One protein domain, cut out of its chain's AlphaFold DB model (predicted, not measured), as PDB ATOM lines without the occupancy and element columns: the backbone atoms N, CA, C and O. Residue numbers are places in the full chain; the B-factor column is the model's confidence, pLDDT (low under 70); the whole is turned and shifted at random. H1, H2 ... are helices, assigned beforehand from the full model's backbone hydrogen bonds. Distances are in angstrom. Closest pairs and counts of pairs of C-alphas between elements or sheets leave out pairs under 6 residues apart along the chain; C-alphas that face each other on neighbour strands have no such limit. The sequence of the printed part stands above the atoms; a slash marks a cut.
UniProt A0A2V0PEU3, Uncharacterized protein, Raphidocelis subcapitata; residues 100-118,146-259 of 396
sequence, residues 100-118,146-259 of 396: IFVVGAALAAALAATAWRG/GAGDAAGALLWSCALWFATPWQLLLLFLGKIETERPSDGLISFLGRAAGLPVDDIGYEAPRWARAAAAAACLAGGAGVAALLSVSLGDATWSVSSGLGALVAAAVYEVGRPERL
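Overview. This is residues 100 to 118 and 146 to 259 of the 396 residues of an uncharacterized protein of Raphidocelis subcapitata (UniProt A0A2V0PEU3). H5 and H6 form a V-shaped helical hairpin with H2 packed on both. H1 crosses H5; H4 packs on H5, H3 on H6. All helix, 133 printed residues with helices H1 to H6 and no named strand, it is compact, radius of gyration of the C-alphas 15.5 A, and flat, 47 by 43 by 21 A.

Arrangement. H1, residues 100 to 115, touches H5, residues 206 to 231, closest at C-alphas 108 and 215, 5.1 A. H2, residues 147 to 162, touches H5 at a steep 50 degrees and H6, residues 234 to 253, at a shallow 22 degrees. H3, residues 165 to 172, touches H6; H4, residues 181 to 192, touches H5. H2 has 11 of 12 and H3 3 of 4 O i to N i+4 pairs within hydrogen-bond range.

Along the chain. H5 runs 37.0 A from C-alpha 206 at (146.804, 93.111, 59.501) to C-alpha 231 at (122.817, 113.459, 79.038).

Size, cuts and confidence. Residues 119 to 145 are cut, a C-alpha gap of 23.7 A; the H4 to H5 link is long; residues 100 to 118 are under pLDDT 70.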
ATOM      1  N   ILE A 100     136.828  95.870  82.597       48.34
ATOM      2  CA  ILE A 100     136.884  96.784  81.439       48.34
ATOM      3  C   ILE A 100     137.233  95.999  80.167       48.34
ATOM      4  O   ILE A 100     136.647  96.229  79.110       48.34
ATOM      5  N   PHE A 101     138.116  95.004  80.288       47.19
ATOM      6  CA  PHE A 101     138.445  94.094  79.193       47.19
ATOM      7  C   PHE A 101     137.287  93.161  78.840       47.19
ATOM      8  O   PHE A 101     137.070  92.916  77.663       47.19
ATOM      9  N   VAL A 102     136.511  92.679  79.814       47.06
ATOM     10  CA  VAL A 102     135.352  91.807  79.566       47.06
ATOM     11  C   VAL A 102     134.215  92.571  78.890       47.06
ATOM     12  O   VAL A 102     133.633  92.055  77.943       47.06
ATOM     13  N   VAL A 103     133.926  93.807  79.310       48.28
ATOM     14  CA  VAL A 103     132.892  94.638  78.667       48.28
ATOM     15  C   VAL A 103     133.336  95.068  77.266       48.28
ATOM     16  O   VAL A 103     132.565  94.933  76.320       48.28
ATOM     17  N   GLY A 104     134.595  95.488  77.102       47.12
ATOM     18  CA  GLY A 104     135.165  95.804  75.791       47.12
ATOM     19  C   GLY A 104     135.215  94.592  74.854       47.12
ATOM     20  O   GLY A 104     134.858  94.710  73.685       47.12
ATOM     21  N   ALA A 105     135.577  93.411  75.361       50.28
ATOM     22  CA  ALA A 105     135.600  92.169  74.592       50.28
ATOM     23  C   ALA A 105     134.195  91.663  74.253       50.28
ATOM     24  O   ALA A 105     133.997  91.160  73.155       50.28
ATOM     25  N   ALA A 106     133.212  91.816  75.144       47.12
ATOM     26  CA  ALA A 106     131.822  91.458  74.867       47.12
ATOM     27  C   ALA A 106     131.207  92.373  73.798       47.12
ATOM     28  O   ALA A 106     130.523  91.885  72.901       47.12
ATOM     29  N   LEU A 107     131.500  93.677  73.844       46.19
ATOM     30  CA  LEU A 107     131.041  94.629  72.833       46.19
ATOM     31  C   LEU A 107     131.750  94.406  71.488       46.19
ATOM     32  O   LEU A 107     131.104  94.386  70.445       46.19
ATOM     33  N   ALA A 108     133.063  94.155  71.511       49.09
ATOM     34  CA  ALA A 108     133.835  93.803  70.323       49.09
ATOM     35  C   ALA A 108     133.404  92.451  69.733       49.09
ATOM     36  O   ALA A 108     133.343  92.323  68.518       49.09
ATOM     37  N   ALA A 109     133.053  91.458  70.558       48.53
ATOM     38  CA  ALA A 109     132.525  90.171  70.105       48.53
ATOM     39  C   ALA A 109     131.109  90.301  69.534       48.53
ATOM     40  O   ALA A 109     130.806  89.665  68.529       48.53
ATOM     41  N   ALA A 110     130.259  91.150  70.120       47.16
ATOM     42  CA  ALA A 110     128.943  91.462  69.573       47.16
ATOM     43  C   ALA A 110     129.058  92.158  68.207       47.16
ATOM     44  O   ALA A 110     128.377  91.764  67.263       47.16
ATOM     45  N   LEU A 111     129.983  93.113  68.072       46.12
ATOM     46  CA  LEU A 111     130.232  93.829  66.818       46.12
ATOM     47  C   LEU A 111     130.956  92.972  65.771       46.12
ATOM     48  O   LEU A 111     130.637  93.045  64.585       46.12
ATOM     49  N   ALA A 112     131.871  92.096  66.190       48.28
ATOM     50  CA  ALA A 112     132.497  91.106  65.321       48.28
ATOM     51  C   ALA A 112     131.478  90.065  64.839       48.28
ATOM     52  O   ALA A 112     131.496  89.713  63.666       48.28
ATOM     53  N   ALA A 113     130.549  89.619  65.693       46.06
ATOM     54  CA  ALA A 113     129.479  88.697  65.315       46.06
ATOM     55  C   ALA A 113     128.491  89.317  64.310       46.06
ATOM     56  O   ALA A 113     127.953  88.602  63.464       46.06
ATOM     57  N   THR A 114     128.278  90.638  64.361       45.91
ATOM     58  CA  THR A 114     127.503  91.356  63.339       45.91
ATOM     59  C   THR A 114     128.308  91.600  62.062       45.91
ATOM     60  O   THR A 114     127.765  91.431  60.974       45.91
ATOM     61  N   ALA A 115     129.605  91.910  62.167       43.56
ATOM     62  CA  ALA A 115     130.483  92.139  61.016       43.56
ATOM     63  C   ALA A 115     130.804  90.846  60.238       43.56
ATOM     64  O   ALA A 115     130.939  90.876  59.021       43.56
ATOM     65  N   TRP A 116     130.854  89.690  60.909       40.94
ATOM     66  CA  TRP A 116     131.108  88.380  60.286       40.94
ATOM     67  C   TRP A 116     129.968  87.844  59.417       40.94
ATOM     68  O   TRP A 116     130.138  86.820  58.757       40.94
ATOM     69  N   ARG A 117     128.808  88.508  59.389       44.22
ATOM     70  CA  ARG A 117     127.737  88.162  58.445       44.22
ATOM     71  C   ARG A 117     127.920  88.780  57.054       44.22
ATOM     72  O   ARG A 117     127.158  88.414  56.165       44.22
ATOM     73  N   GLY A 118     128.915  89.650  56.849       41.59
ATOM     74  CA  GLY A 118     129.264  90.222  55.544       41.59
ATOM     75  C   GLY A 118     130.672  89.822  55.074       41.59
ATOM     76  O   GLY A 118     131.549  89.585  55.909       41.59
ATOM     77  N   GLY A 146     121.519 109.286  66.105       82.50
ATOM     78  CA  GLY A 146     121.581 110.472  65.262       82.50
ATOM     79  C   GLY A 146     122.967 110.622  64.628       82.50
ATOM     80  O   GLY A 146     123.955 110.059  65.102       82.50
ATOM     81  N   ALA A 147     123.079 111.460  63.595       83.19
ATOM     82  CA  ALA A 147     124.375 111.795  62.993       83.19
ATOM     83  C   ALA A 147     125.398 112.303  64.034       83.19
ATOM     84  O   ALA A 147     126.593 112.031  63.925       83.19
ATOM     85  N   GLY A 148     124.927 112.991  65.084       85.19
ATOM     86  CA  GLY A 148     125.760 113.429  66.205       85.19
ATOM     87  C   GLY A 148     126.351 112.273  67.019       85.19
ATOM     88  O   GLY A 148     127.523 112.326  67.386       85.19
ATOM     89  N   ASP A 149     125.592 111.204  67.251       86.75
ATOM     90  CA  ASP A 149     126.073 110.025  67.979       86.75
ATOM     91  C   ASP A 149     127.121 109.265  67.163       86.75
ATOM     92  O   ASP A 149     128.132 108.825  67.706       86.75
ATOM     93  N   ALA A 150     126.920 109.162  65.844       86.75
ATOM     94  CA  ALA A 150     127.894 108.561  64.936       86.75
ATOM     95  C   ALA A 150     129.201 109.369  64.895       86.75
ATOM     96  O   ALA A 150     130.288 108.802  65.032       86.75
ATOM     97  N   ALA A 151     129.110 110.698  64.786       88.75
ATOM     98  CA  ALA A 151     130.274 111.579  64.843       88.75
ATOM     99  C   ALA A 151     131.001 111.470  66.195       88.75
ATOM    100  O   ALA A 151     132.224 111.326  66.238       88.75
ATOM    101  N   GLY A 152     130.251 111.473  67.299       91.75
ATOM    102  CA  GLY A 152     130.783 111.269  68.642       91.75
ATOM    103  C   GLY A 152     131.485 109.919  68.795       91.75
ATOM    104  O   GLY A 152     132.599 109.865  69.318       91.75
ATOM    105  N   ALA A 153     130.885 108.845  68.279       92.44
ATOM    106  CA  ALA A 153     131.463 107.507  68.291       92.44
ATOM    107  C   ALA A 153     132.784 107.461  67.523       92.44
ATOM    108  O   ALA A 153     133.766 106.936  68.048       92.44
ATOM    109  N   LEU A 154     132.853 108.043  66.322       92.75
ATOM    110  CA  LEU A 154     134.083 108.096  65.526       92.75
ATOM    111  C   LEU A 154     135.188 108.887  66.235       92.75
ATOM    112  O   LEU A 154     136.318 108.408  66.321       92.75
ATOM    113  N   LEU A 155     134.864 110.054  66.802       93.81
ATOM    114  CA  LEU A 155     135.820 110.868  67.556       93.81
ATOM    115  C   LEU A 155     136.392 110.101  68.753       93.81
ATOM    116  O   LEU A 155     137.611 110.038  68.921       93.81
ATOM    117  N   TRP A 156     135.529 109.459  69.545       96.00
ATOM    118  CA  TRP A 156     135.961 108.630  70.667       96.00
ATOM    119  C   TRP A 156     136.750 107.403  70.221       96.00
ATOM    120  O   TRP A 156     137.736 107.056  70.860       96.00
ATOM    121  N   SER A 157     136.378 106.767  69.114       95.19
ATOM    122  CA  SER A 157     137.099 105.609  68.571       95.19
ATOM    123  C   SER A 157     138.521 105.978  68.160       95.19
ATOM    124  O   SER A 157     139.474 105.281  68.513       95.19
ATOM    125  N   CYS A 158     138.673 107.112  67.469       94.56
ATOM    126  CA  CYS A 158     139.969 107.675  67.115       94.56
ATOM    127  C   CYS A 158     140.771 108.036  68.369       94.56
ATOM    128  O   CYS A 158     141.938 107.670  68.462       94.56
ATOM    129  N   ALA A 159     140.156 108.681  69.365       95.62
ATOM    130  CA  ALA A 159     140.828 108.990  70.625       95.62
ATOM    131  C   ALA A 159     141.311 107.713  71.339       95.62
ATOM    132  O   ALA A 159     142.481 107.626  71.705       95.62
ATOM    133  N   LEU A 160     140.454 106.692  71.446       95.31
ATOM    134  CA  LEU A 160     140.736 105.408  72.100       95.31
ATOM    135  C   LEU A 160     141.823 104.586  71.411       95.31
ATOM    136  O   LEU A 160     142.465 103.763  72.062       95.31
ATOM    137  N   TRP A 161     142.060 104.802  70.118       95.44
ATOM    138  CA  TRP A 161     143.193 104.196  69.424       95.44
ATOM    139  C   TRP A 161     144.536 104.678  69.995       95.44
ATOM    140  O   TRP A 161     145.494 103.905  70.099       95.44
ATOM    141  N   PHE A 162     144.606 105.950  70.392       94.56
ATOM    142  CA  PHE A 162     145.834 106.602  70.840       94.56
ATOM    143  C   PHE A 162     145.937 106.737  72.362       94.56
ATOM    144  O   PHE A 162     147.051 106.653  72.885       94.56
ATOM    145  N   ALA A 163     144.825 106.933  73.069       94.38
ATOM    146  CA  ALA A 163     144.794 107.171  74.507       94.38
ATOM    147  C   ALA A 163     143.549 106.560  75.166       94.38
ATOM    148  O   ALA A 163     142.428 106.726  74.692       94.38
ATOM    149  N   THR A 164     143.726 105.878  76.299       93.56
ATOM    150  CA  THR A 164     142.581 105.462  77.130       93.56
ATOM    151  C   THR A 164     142.018 106.652  77.914       93.56
ATOM    152  O   THR A 164     142.757 107.599  78.186       93.56
ATOM    153  N   PRO A 165     140.759 106.607  78.389       89.81
ATOM    154  CA  PRO A 165     140.227 107.647  79.275       89.81
ATOM    155  C   PRO A 165     141.075 107.826  80.543       89.81
ATOM    156  O   PRO A 165     141.219 108.933  81.053       89.81
ATOM    157  N   TRP A 166     141.699 106.742  81.015       90.94
ATOM    158  CA  TRP A 166     142.663 106.782  82.108       90.94
ATOM    159  C   TRP A 166     143.936 107.550  81.735       90.94
ATOM    160  O   TRP A 166     144.371 108.411  82.491       90.94
ATOM    161  N   GLN A 167     144.506 107.308  80.552       92.06
ATOM    162  CA  GLN A 167     145.667 108.059  80.060       92.06
ATOM    163  C   GLN A 167     145.349 109.541  79.875       92.06
ATOM    164  O   GLN A 167     146.158 110.384  80.254       92.06
ATOM    165  N   LEU A 168     144.158 109.871  79.366       90.38
ATOM    166  CA  LEU A 168     143.691 111.256  79.283       90.38
ATOM    167  C   LEU A 168     143.657 111.915  80.669       90.38
ATOM    168  O   LEU A 168     144.115 113.043  80.816       90.38
ATOM    169  N   LEU A 169     143.194 111.200  81.699       89.81
ATOM    170  CA  LEU A 169     143.238 111.680  83.081       89.81
ATOM    171  C   LEU A 169     144.681 111.857  83.577       89.81
ATOM    172  O   LEU A 169     145.004 112.895  84.146       89.81
ATOM    173  N   LEU A 170     145.571 110.900  83.310       88.81
ATOM    174  CA  LEU A 170     146.987 111.007  83.671       88.81
ATOM    175  C   LEU A 170     147.677 112.214  83.023       88.81
ATOM    176  O   LEU A 170     148.500 112.845  83.686       88.81
ATOM    177  N   LEU A 171     147.295 112.592  81.795       87.44
ATOM    178  CA  LEU A 171     147.794 113.807  81.142       87.44
ATOM    179  C   LEU A 171     147.527 115.046  81.999       87.44
ATOM    180  O   LEU A 171     148.426 115.857  82.210       87.44
ATOM    181  N   PHE A 172     146.311 115.163  82.541       86.44
ATOM    182  CA  PHE A 172     145.942 116.264  83.431       86.44
ATOM    183  C   PHE A 172     146.700 116.232  84.763       86.44
ATOM    184  O   PHE A 172     146.926 117.281  85.358       86.44
ATOM    185  N   LEU A 173     147.142 115.054  85.214       90.62
ATOM    186  CA  LEU A 173     148.022 114.902  86.377       90.62
ATOM    187  C   LEU A 173     149.515 115.099  86.041       90.62
ATOM    188  O   LEU A 173     150.363 114.929  86.918       90.62
ATOM    189  N   GLY A 174     149.862 115.426  84.792       88.44
ATOM    190  CA  GLY A 174     151.250 115.578  84.349       88.44
ATOM    191  C   GLY A 174     152.016 114.256  84.227       88.44
ATOM    192  O   GLY A 174     153.244 114.262  84.166       88.44
ATOM    193  N   LYS A 175     151.316 113.115  84.196       87.75
ATOM    194  CA  LYS A 175     151.901 111.784  83.991       87.75
ATOM    195  C   LYS A 175     151.701 111.354  82.536       87.75
ATOM    196  O   LYS A 175     150.570 111.212  82.076       87.75
ATOM    197  N   ILE A 176     152.804 111.129  81.821       85.12
ATOM    198  CA  ILE A 176     152.795 110.713  80.412       85.12
ATOM    199  C   ILE A 176     153.134 109.220  80.322       85.12
ATOM    200  O   ILE A 176     154.257 108.811  80.617       85.12
ATOM    201  N   GLU A 177     152.175 108.401  79.897       86.38
ATOM    202  CA  GLU A 177     152.378 106.986  79.586       86.38
ATOM    203  C   GLU A 177     152.848 106.782  78.142       86.38
ATOM    204  O   GLU A 177     152.212 107.175  77.164       86.38
ATOM    205  N   THR A 178     153.967 106.091  77.970       84.31
ATOM    206  CA  THR A 178     154.551 105.909  76.637       84.31
ATOM    207  C   THR A 178     153.809 104.883  75.775       84.31
ATOM    208  O   THR A 178     153.950 104.905  74.555       84.31
ATOM    209  N   GLU A 179     153.014 103.994  76.374       87.69
ATOM    210  CA  GLU A 179     152.371 102.878  75.668       87.69
ATOM    211  C   GLU A 179     151.004 103.262  75.082       87.69
ATOM    212  O   GLU A 179     150.197 103.938  75.728       87.69
ATOM    213  N   ARG A 180     150.726 102.830  73.839       89.94
ATOM    214  CA  ARG A 180     149.399 102.994  73.225       89.94
ATOM    215  C   ARG A 180     148.462 101.873  73.665       89.94
ATOM    216  O   ARG A 180     148.865 100.709  73.651       89.94
ATOM    217  N   PRO A 181     147.182 102.176  73.923       91.75
ATOM    218  CA  PRO A 181     146.196 101.140  74.213       91.75
ATOM    219  C   PRO A 181     145.997 100.165  73.056       91.75
ATOM    220  O   PRO A 181     145.865  98.963  73.283       91.75
ATOM    221  N   SER A 182     146.025 100.664  71.817       92.06
ATOM    222  CA  SER A 182     145.934  99.831  70.615       92.06
ATOM    223  C   SER A 182     147.071  98.811  70.532       92.06
ATOM    224  O   SER A 182     146.816  97.663  70.181       92.06
ATOM    225  N   ASP A 183     148.296  99.157  70.939       92.38
ATOM    226  CA  ASP A 183     149.406  98.194  70.980       92.38
ATOM    227  C   ASP A 183     149.192  97.117  72.033       92.38
ATOM    228  O   ASP A 183     149.511  95.954  71.788       92.38
ATOM    229  N   GLY A 184     148.646  97.490  73.193       92.06
ATOM    230  CA  GLY A 184     148.279  96.540  74.237       92.06
ATOM    231  C   GLY A 184     147.261  95.525  73.721       92.06
ATOM    232  O   GLY A 184     147.450  94.321  73.895       92.06
ATOM    233  N   LEU A 185     146.236  95.997  73.001       92.19
ATOM    234  CA  LEU A 185     145.236  95.146  72.346       92.19
ATOM    235  C   LEU A 185     145.853  94.258  71.262       92.19
ATOM    236  O   LEU A 185     145.606  93.055  71.240       92.19
ATOM    237  N   ILE A 186     146.687  94.819  70.387       93.06
ATOM    238  CA  ILE A 186     147.375  94.075  69.325       93.06
ATOM    239  C   ILE A 186     148.288  92.995  69.917       93.06
ATOM    240  O   ILE A 186     148.302  91.861  69.438       93.06
ATOM    241  N   SER A 187     149.026  93.331  70.973       93.44
ATOM    242  CA  SER A 187     149.918  92.412  71.680       93.44
ATOM    243  C   SER A 187     149.129  91.308  72.373       93.44
ATOM    244  O   SER A 187     149.494  90.138  72.297       93.44
ATOM    245  N   PHE A 188     148.012  91.659  73.009       94.00
ATOM    246  CA  PHE A 188     147.103  90.698  73.620       94.00
ATOM    247  C   PHE A 188     146.530  89.723  72.582       94.00
ATOM    248  O   PHE A 188     146.621  88.512  72.773       94.00
ATOM    249  N   LEU A 189     146.015  90.231  71.460       93.56
ATOM    250  CA  LEU A 189     145.484  89.417  70.363       93.56
ATOM    251  C   LEU A 189     146.564  88.528  69.737       93.56
ATOM    252  O   LEU A 189     146.309  87.359  69.456       93.56
ATOM    253  N   GLY A 190     147.776  89.057  69.556       93.88
ATOM    254  CA  GLY A 190     148.912  88.288  69.058       93.88
ATOM    255  C   GLY A 190     149.281  87.139  69.993       93.88
ATOM    256  O   GLY A 190     149.405  86.003  69.537       93.88
ATOM    257  N   ARG A 191     149.366  87.395  71.306       95.50
ATOM    258  CA  ARG A 191     149.629  86.357  72.317       95.50
ATOM    259  C   ARG A 191     148.512  85.319  72.366       95.50
ATOM    260  O   ARG A 191     148.800  84.128  72.422       95.50
ATOM    261  N   ALA A 192     147.252  85.751  72.290       94.75
ATOM    262  CA  ALA A 192     146.102  84.850  72.242       94.75
ATOM    263  C   ALA A 192     146.123  83.941  70.999       94.75
ATOM    264  O   ALA A 192     145.716  82.785  71.074       94.75
ATOM    265  N   ALA A 193     146.649  84.437  69.875       94.50
ATOM    266  CA  ALA A 193     146.857  83.669  68.649       94.50
ATOM    267  C   ALA A 193     148.174  82.861  68.625       94.50
ATOM    268  O   ALA A 193     148.476  82.230  67.614       94.50
ATOM    269  N   GLY A 194     148.967  82.879  69.704       95.31
ATOM    270  CA  GLY A 194     150.251  82.175  69.784       95.31
ATOM    271  C   GLY A 194     151.356  82.768  68.902       95.31
ATOM    272  O   GLY A 194     152.289  82.058  68.534       95.31
ATOM    273  N   LEU A 195     151.252  84.048  68.531       94.31
ATOM    274  CA  LEU A 195     152.272  84.754  67.756       94.31
ATOM    275  C   LEU A 195     153.435  85.210  68.657       94.31
ATOM    276  O   LEU A 195     153.216  85.491  69.840       94.31
ATOM    277  N   PRO A 196     154.663  85.330  68.120       92.56
ATOM    278  CA  PRO A 196     155.840  85.717  68.893       92.56
ATOM    279  C   PRO A 196     155.888  87.239  69.110       92.56
ATOM    280  O   PRO A 196     156.723  87.943  68.556       92.56
ATOM    281  N   VAL A 197     154.957  87.759  69.909       91.94
ATOM    282  CA  VAL A 197     154.794  89.205  70.158       91.94
ATOM    283  C   VAL A 197     156.023  89.837  70.816       91.94
ATOM    284  O   VAL A 197     156.269  91.025  70.640       91.94
ATOM    285  N   ASP A 198     156.791  89.045  71.562       90.31
ATOM    286  CA  ASP A 198     157.962  89.522  72.294       90.31
ATOM    287  C   ASP A 198     159.254  89.495  71.436       90.31
ATOM    288  O   ASP A 198     160.321  89.883  71.919       90.31
ATOM    289  N   ASP A 199     159.176  89.078  70.162       90.50
ATOM    290  CA  ASP A 199     160.303  89.153  69.226       90.50
ATOM    291  C   ASP A 199     160.534  90.599  68.757       90.50
ATOM    292  O   ASP A 199     159.616  91.314  68.365       90.50
ATOM    293  N   ILE A 200     161.802  91.019  68.707       84.81
ATOM    294  CA  ILE A 200     162.224  92.394  68.360       84.81
ATOM    295  C   ILE A 200     161.758  92.816  66.955       84.81
ATOM    296  O   ILE A 200     161.528  93.993  66.689       84.81
ATOM    297  N   GLY A 201     161.614  91.844  66.055       84.25
ATOM    298  CA  GLY A 201     161.155  92.036  64.682       84.25
ATOM    299  C   GLY A 201     159.659  91.834  64.472       84.25
ATOM    300  O   GLY A 201     159.230  91.763  63.320       84.25
ATOM    301  N   TYR A 202     158.874  91.651  65.535       87.06
ATOM    302  CA  TYR A 202     157.469  91.306  65.397       87.06
ATOM    303  C   TYR A 202     156.672  92.459  64.787       87.06
ATOM    304  O   TYR A 202     156.465  93.510  65.395       87.06
ATOM    305  N   GLU A 203     156.157  92.229  63.583       88.12
ATOM    306  CA  GLU A 203     155.162  93.095  62.974       88.12
ATOM    307  C   GLU A 203     153.780  92.477  63.130       88.12
ATOM    308  O   GLU A 203     153.480  91.400  62.611       88.12
ATOM    309  N   ALA A 204     152.907  93.197  63.832       89.88
ATOM    310  CA  ALA A 204     151.548  92.742  64.049       89.88
ATOM    311  C   ALA A 204     150.816  92.508  62.718       89.88
ATOM    312  O   ALA A 204     150.783  93.426  61.880       89.88
ATOM    313  N   PRO A 205     150.178  91.337  62.538       92.19
ATOM    314  CA  PRO A 205     149.466  91.017  61.314       92.19
ATOM    315  C   PRO A 205     148.268  91.950  61.127       92.19
ATOM    316  O   PRO A 205     147.673  92.445  62.087       92.19
ATOM    317  N   ARG A 206     147.879  92.171  59.865       94.00
ATOM    318  CA  ARG A 206     146.804  93.111  59.501       94.00
ATOM    319  C   ARG A 206     145.487  92.809  60.216       94.00
ATOM    320  O   ARG A 206     144.823  93.738  60.662       94.00
ATOM    321  N   TRP A 207     145.157  91.529  60.390       92.75
ATOM    322  CA  TRP A 207     143.942  91.115  61.091       92.75
ATOM    323  C   TRP A 207     143.937  91.552  62.562       92.75
ATOM    324  O   TRP A 207     142.898  91.967  63.060       92.75
ATOM    325  N   ALA A 208     145.086  91.526  63.252       92.69
ATOM    326  CA  ALA A 208     145.172  91.932  64.655       92.69
ATOM    327  C   ALA A 208     144.999  93.449  64.796       92.69
ATOM    328  O   ALA A 208     144.322  93.913  65.709       92.69
ATOM    329  N   ARG A 209     145.547  94.221  63.847       91.94
ATOM    330  CA  ARG A 209     145.326  95.674  63.774       91.94
ATOM    331  C   ARG A 209     143.862  96.001  63.485       91.94
ATOM    332  O   ARG A 209     143.303  96.866  64.145       91.94
ATOM    333  N   ALA A 210     143.237  95.284  62.550       90.56
ATOM    334  CA  ALA A 210     141.820  95.446  62.231       90.56
ATOM    335  C   ALA A 210     140.921  95.085  63.425       90.56
ATOM    336  O   ALA A 210     139.993  95.821  63.734       90.56
ATOM    337  N   ALA A 211     141.233  94.007  64.147       91.50
ATOM    338  CA  ALA A 211     140.512  93.614  65.354       91.50
ATOM    339  C   ALA A 211     140.682  94.636  66.492       91.50
ATOM    340  O   ALA A 211     139.709  94.969  67.163       91.50
ATOM    341  N   ALA A 212     141.885  95.188  66.678       92.50
ATOM    342  CA  ALA A 212     142.099  96.285  67.620       92.50
ATOM    343  C   ALA A 212     141.321  97.546  67.209       92.50
ATOM    344  O   ALA A 212     140.706  98.182  68.058       92.50
ATOM    345  N   ALA A 213     141.277  97.871  65.913       90.88
ATOM    346  CA  ALA A 213     140.520  99.014  65.406       90.88
ATOM    347  C   ALA A 213     139.016  98.810  65.622       90.88
ATOM    348  O   ALA A 213     138.343  99.712  66.107       90.88
ATOM    349  N   ALA A 214     138.509  97.603  65.365       90.44
ATOM    350  CA  ALA A 214     137.132  97.223  65.655       90.44
ATOM    351  C   ALA A 214     136.812  97.311  67.156       90.44
ATOM    352  O   ALA A 214     135.738  97.775  67.521       90.44
ATOM    353  N   ALA A 215     137.745  96.932  68.036       91.81
ATOM    354  CA  ALA A 215     137.582  97.086  69.481       91.81
ATOM    355  C   ALA A 215     137.572  98.563  69.920       91.81
ATOM    356  O   ALA A 215     136.788  98.936  70.790       91.81
ATOM    357  N   CYS A 216     138.388  99.423  69.304       93.88
ATOM    358  CA  CYS A 216     138.336 100.870  69.534       93.88
ATOM    359  C   CYS A 216     137.031 101.481  69.005       93.88
ATOM    360  O   CYS A 216     136.437 102.296  69.705       93.88
ATOM    361  N   LEU A 217     136.557 101.050  67.828       92.19
ATOM    362  CA  LEU A 217     135.264 101.445  67.256       92.19
ATOM    363  C   LEU A 217     134.102 101.054  68.169       92.19
ATOM    364  O   LEU A 217     133.235 101.870  68.476       92.19
ATOM    365  N   ALA A 218     134.133  99.819  68.669       90.19
ATOM    366  CA  ALA A 218     133.208  99.322  69.672       90.19
ATOM    367  C   ALA A 218     133.226 100.199  70.928       90.19
ATOM    368  O   ALA A 218     132.187 100.687  71.367       90.19
ATOM    369  N   GLY A 219     134.414 100.437  71.485       91.75
ATOM    370  CA  GLY A 219     134.587 101.276  72.664       91.75
ATOM    371  C   GLY A 219     134.061 102.694  72.455       91.75
ATOM    372  O   GLY A 219     133.346 103.204  73.313       91.75
ATOM    373  N   GLY A 220     134.350 103.309  71.306       92.69
ATOM    374  CA  GLY A 220     133.896 104.658  70.985       92.69
ATOM    375  C   GLY A 220     132.382 104.744  70.821       92.69
ATOM    376  O   GLY A 220     131.764 105.635  71.399       92.69
ATOM    377  N   ALA A 221     131.769 103.777  70.135       91.50
ATOM    378  CA  ALA A 221     130.314 103.659  70.056       91.50
ATOM    379  C   ALA A 221     129.675 103.450  71.439       91.50
ATOM    380  O   ALA A 221     128.654 104.059  71.747       91.50
ATOM    381  N   GLY A 222     130.302 102.644  72.302       90.81
ATOM    382  CA  GLY A 222     129.857 102.433  73.679       90.81
ATOM    383  C   GLY A 222     129.914 103.706  74.527       90.81
ATOM    384  O   GLY A 222     128.961 104.001  75.247       90.81
ATOM    385  N   VAL A 223     130.995 104.486  74.422       91.62
ATOM    386  CA  VAL A 223     131.128 105.777  75.120       91.62
ATOM    387  C   VAL A 223     130.106 106.785  74.598       91.62
ATOM    388  O   VAL A 223     129.442 107.434  75.402       91.62
ATOM    389  N   ALA A 224     129.931 106.879  73.280       90.81
ATOM    390  CA  ALA A 224     128.945 107.771  72.679       90.81
ATOM    391  C   ALA A 224     127.522 107.427  73.134       90.81
ATOM    392  O   ALA A 224     126.826 108.287  73.663       90.81
ATOM    393  N   ALA A 225     127.129 106.153  73.051       88.38
ATOM    394  CA  ALA A 225     125.823 105.695  73.519       88.38
ATOM    395  C   ALA A 225     125.613 105.974  75.017       88.38
ATOM    396  O   ALA A 225     124.536 106.411  75.418       88.38
ATOM    397  N   LEU A 226     126.639 105.768  75.851       88.38
ATOM    398  CA  LEU A 226     126.570 106.071  77.281       88.38
ATOM    399  C   LEU A 226     126.341 107.568  77.537       88.38
ATOM    400  O   LEU A 226     125.526 107.926  78.391       88.38
ATOM    401  N   LEU A 227     127.038 108.444  76.810       89.56
ATOM    402  CA  LEU A 227     126.877 109.893  76.934       89.56
ATOM    403  C   LEU A 227     125.492 110.339  76.462       89.56
ATOM    404  O   LEU A 227     124.825 111.087  77.173       89.56
ATOM    405  N   SER A 228     125.011 109.817  75.339       87.94
ATOM    406  CA  SER A 228     123.695 110.173  74.805       87.94
ATOM    407  C   SER A 228     122.553 109.678  75.697       87.94
ATOM    408  O   SER A 228     121.603 110.417  75.937       87.94
ATOM    409  N   VAL A 229     122.665 108.478  76.283       86.19
ATOM    410  CA  VAL A 229     121.673 107.960  77.245       86.19
ATOM    411  C   VAL A 229     121.691 108.739  78.562       86.19
ATOM    412  O   VAL A 229     120.636 108.955  79.156       86.19
ATOM    413  N   SER A 230     122.864 109.159  79.043       88.19
ATOM    414  CA  SER A 230     122.983 109.839  80.343       88.19
ATOM    415  C   SER A 230     122.648 111.330  80.293       88.19
ATOM    416  O   SER A 230     122.102 111.857  81.259       88.19
ATOM    417  N   LEU A 231     122.965 112.007  79.186       90.38
ATOM    418  CA  LEU A 231     122.817 113.459  79.038       90.38
ATOM    419  C   LEU A 231     121.658 113.855  78.113       90.38
ATOM    420  O   LEU A 231     121.303 115.029  78.060       90.38
ATOM    421  N   GLY A 232     121.059 112.892  77.407       85.75
ATOM    422  CA  GLY A 232     119.896 113.099  76.541       85.75
ATOM    423  C   GLY A 232     120.183 113.857  75.241       85.75
ATOM    424  O   GLY A 232     119.239 114.172  74.521       85.75
ATOM    425  N   ASP A 233     121.450 114.163  74.940       88.56
ATOM    426  CA  ASP A 233     121.864 114.902  73.744       88.56
ATOM    427  C   ASP A 233     123.256 114.461  73.251       88.56
ATOM    428  O   ASP A 233     124.201 114.305  74.032       88.56
ATOM    429  N   ALA A 234     123.389 114.321  71.931       88.38
ATOM    430  CA  ALA A 234     124.616 113.956  71.232       88.38
ATOM    431  C   ALA A 234     125.697 115.055  71.291       88.38
ATOM    432  O   ALA A 234     126.886 114.760  71.123       88.38
ATOM    433  N   THR A 235     125.326 116.311  71.578       91.50
ATOM    434  CA  THR A 235     126.262 117.446  71.706       91.50
ATOM    435  C   THR A 235     127.415 117.146  72.671       91.50
ATOM    436  O   THR A 235     128.575 117.488  72.409       91.50
ATOM    437  N   TRP A 236     127.133 116.452  73.776       91.94
ATOM    438  CA  TRP A 236     128.151 116.074  74.756       91.94
ATOM    439  C   TRP A 236     129.088 114.986  74.247       91.94
ATOM    440  O   TRP A 236     130.292 115.049  74.505       91.94
ATOM    441  N   SER A 237     128.576 114.019  73.486       92.38
ATOM    442  CA  SER A 237     129.416 112.988  72.877       92.38
ATOM    443  C   SER A 237     130.383 113.586  71.860       92.38
ATOM    444  O   SER A 237     131.557 113.220  71.855       92.38
ATOM    445  N   VAL A 238     129.914 114.513  71.021       92.81
ATOM    446  CA  VAL A 238     130.753 115.161  70.003       92.81
ATOM    447  C   VAL A 238     131.799 116.068  70.651       92.81
ATOM    448  O   VAL A 238     132.984 115.954  70.346       92.81
ATOM    449  N   SER A 239     131.390 116.942  71.574       93.88
ATOM    450  CA  SER A 239     132.307 117.894  72.220       93.88
ATOM    451  C   SER A 239     133.374 117.202  73.073       93.88
ATOM    452  O   SER A 239     134.557 117.534  72.965       93.88
ATOM    453  N   SER A 240     132.994 116.198  73.870       94.75
ATOM    454  CA  SER A 240     133.950 115.420  74.666       94.75
ATOM    455  C   SER A 240     134.847 114.536  73.798       94.75
ATOM    456  O   SER A 240     136.047 114.465  74.059       94.75
ATOM    457  N   GLY A 241     134.310 113.935  72.730       94.56
ATOM    458  CA  GLY A 241     135.090 113.163  71.765       94.56
ATOM    459  C   GLY A 241     136.134 114.022  71.052       94.56
ATOM    460  O   GLY A 241     137.281 113.602  70.907       94.56
ATOM    461  N   LEU A 242     135.781 115.256  70.674       94.50
ATOM    462  CA  LEU A 242     136.720 116.207  70.076       94.50
ATOM    463  C   LEU A 242     137.831 116.588  71.063       94.50
ATOM    464  O   LEU A 242     139.009 116.549  70.706       94.50
ATOM    465  N   GLY A 243     137.478 116.902  72.313       94.56
ATOM    466  CA  GLY A 243     138.458 117.185  73.366       94.56
ATOM    467  C   GLY A 243     139.397 116.003  73.628       94.56
ATOM    468  O   GLY A 243     140.611 116.183  73.718       94.56
ATOM    469  N   ALA A 244     138.851 114.785  73.676       95.00
ATOM    470  CA  ALA A 244     139.617 113.554  73.832       95.00
ATOM    471  C   ALA A 244     140.566 113.311  72.651       95.00
ATOM    472  O   ALA A 244     141.714 112.928  72.866       95.00
ATOM    473  N   LEU A 245     140.126 113.577  71.418       94.00
ATOM    474  CA  LEU A 245     140.951 113.439  70.220       94.00
ATOM    475  C   LEU A 245     142.120 114.434  70.213       94.00
ATOM    476  O   LEU A 245     143.250 114.044  69.929       94.00
ATOM    477  N   VAL A 246     141.874 115.699  70.570       94.44
ATOM    478  CA  VAL A 246     142.937 116.713  70.689       94.44
ATOM    479  C   VAL A 246     143.936 116.321  71.778       94.44
ATOM    480  O   VAL A 246     145.144 116.359  71.551       94.44
ATOM    481  N   ALA A 247     143.457 115.884  72.944       92.00
ATOM    482  CA  ALA A 247     144.325 115.419  74.023       92.00
ATOM    483  C   ALA A 247     145.134 114.171  73.621       92.00
ATOM    484  O   ALA A 247     146.322 114.075  73.931       92.00
ATOM    485  N   ALA A 248     144.530 113.250  72.870       92.31
ATOM    486  CA  ALA A 248     145.212 112.092  72.310       92.31
ATOM    487  C   ALA A 248     146.289 112.487  71.283       92.31
ATOM    488  O   ALA A 248     147.365 111.889  71.271       92.31
ATOM    489  N   ALA A 249     146.046 113.525  70.476       90.06
ATOM    490  CA  ALA A 249     147.038 114.078  69.556       90.06
ATOM    491  C   ALA A 249     148.227 114.708  70.303       90.06
ATOM    492  O   ALA A 249     149.373 114.473  69.929       90.06
ATOM    493  N   VAL A 250     147.986 115.434  71.402       89.81
ATOM    494  CA  VAL A 250     149.063 115.943  72.276       89.81
ATOM    495  C   VAL A 250     149.881 114.790  72.861       89.81
ATOM    496  O   VAL A 250     151.111 114.846  72.871       89.81
ATOM    497  N   TYR A 251     149.210 113.719  73.289       88.19
ATOM    498  CA  TYR A 251     149.865 112.501  73.766       88.19
ATOM    499  C   TYR A 251     150.767 111.879  72.704       88.19
ATOM    500  O   TYR A 251     151.865 111.418  73.001       88.19
ATOM    501  N   GLU A 252     150.295 111.858  71.464       88.44
ATOM    502  CA  GLU A 252     151.022 111.300  70.336       88.44
ATOM    503  C   GLU A 252     152.257 112.134  69.976       88.44
ATOM    504  O   GLU A 252     153.321 111.563  69.760       88.44
ATOM    505  N   VAL A 253     152.154 113.465  70.006       88.56
ATOM    506  CA  VAL A 253     153.300 114.370  69.799       88.56
ATOM    507  C   VAL A 253     154.347 114.213  70.906       88.56
ATOM    508  O   VAL A 253     155.543 114.312  70.645       88.56
ATOM    509  N   GLY A 254     153.916 113.949  72.142       85.69
ATOM    510  CA  GLY A 254     154.815 113.720  73.275       85.69
ATOM    511  C   GLY A 254     155.476 112.338  73.301       85.69
ATOM    512  O   GLY A 254     156.363 112.108  74.126       85.69
ATOM    513  N   ARG A 255     155.056 111.396  72.446       84.44
ATOM    514  CA  ARG A 255     155.585 110.030  72.464       84.44
ATOM    515  C   ARG A 255     156.899 109.920  71.684       84.44
ATOM    516  O   ARG A 255     157.016 110.482  70.599       84.44
ATOM    517  N   PRO A 256     157.872 109.138  72.190       86.69
ATOM    518  CA  PRO A 256     159.062 108.793  71.425       86.69
ATOM    519  C   PRO A 256     158.697 108.108  70.106       86.69
ATOM    520  O   PRO A 256     157.794 107.266  70.060       86.69
ATOM    521  N   GLU A 257     159.427 108.454  69.048       84.00
ATOM    522  CA  GLU A 257     159.270 107.833  67.737       84.00
ATOM    523  C   GLU A 257     159.507 106.320  67.829       84.00
ATOM    524  O   GLU A 257     160.429 105.841  68.497       84.00
ATOM    525  N   ARG A 258     158.637 105.552  67.170       79.00
ATOM    526  CA  ARG A 258     158.751 104.097  67.148       79.00
ATOM    527  C   ARG A 258     159.809 103.696  66.149       79.00
ATOM    528  O   ARG A 258     159.702 104.007  64.968       79.00
ATOM    529  N   LEU A 259     160.763 102.912  66.625       84.62
ATOM    530  CA  LEU A 259     161.675 102.203  65.747       84.62
ATOM    531  C   LEU A 259     160.863 101.236  64.882       84.62
ATOM    532  O   LEU A 259     160.030 100.478  65.389       84.62
TER     533      LEU A 259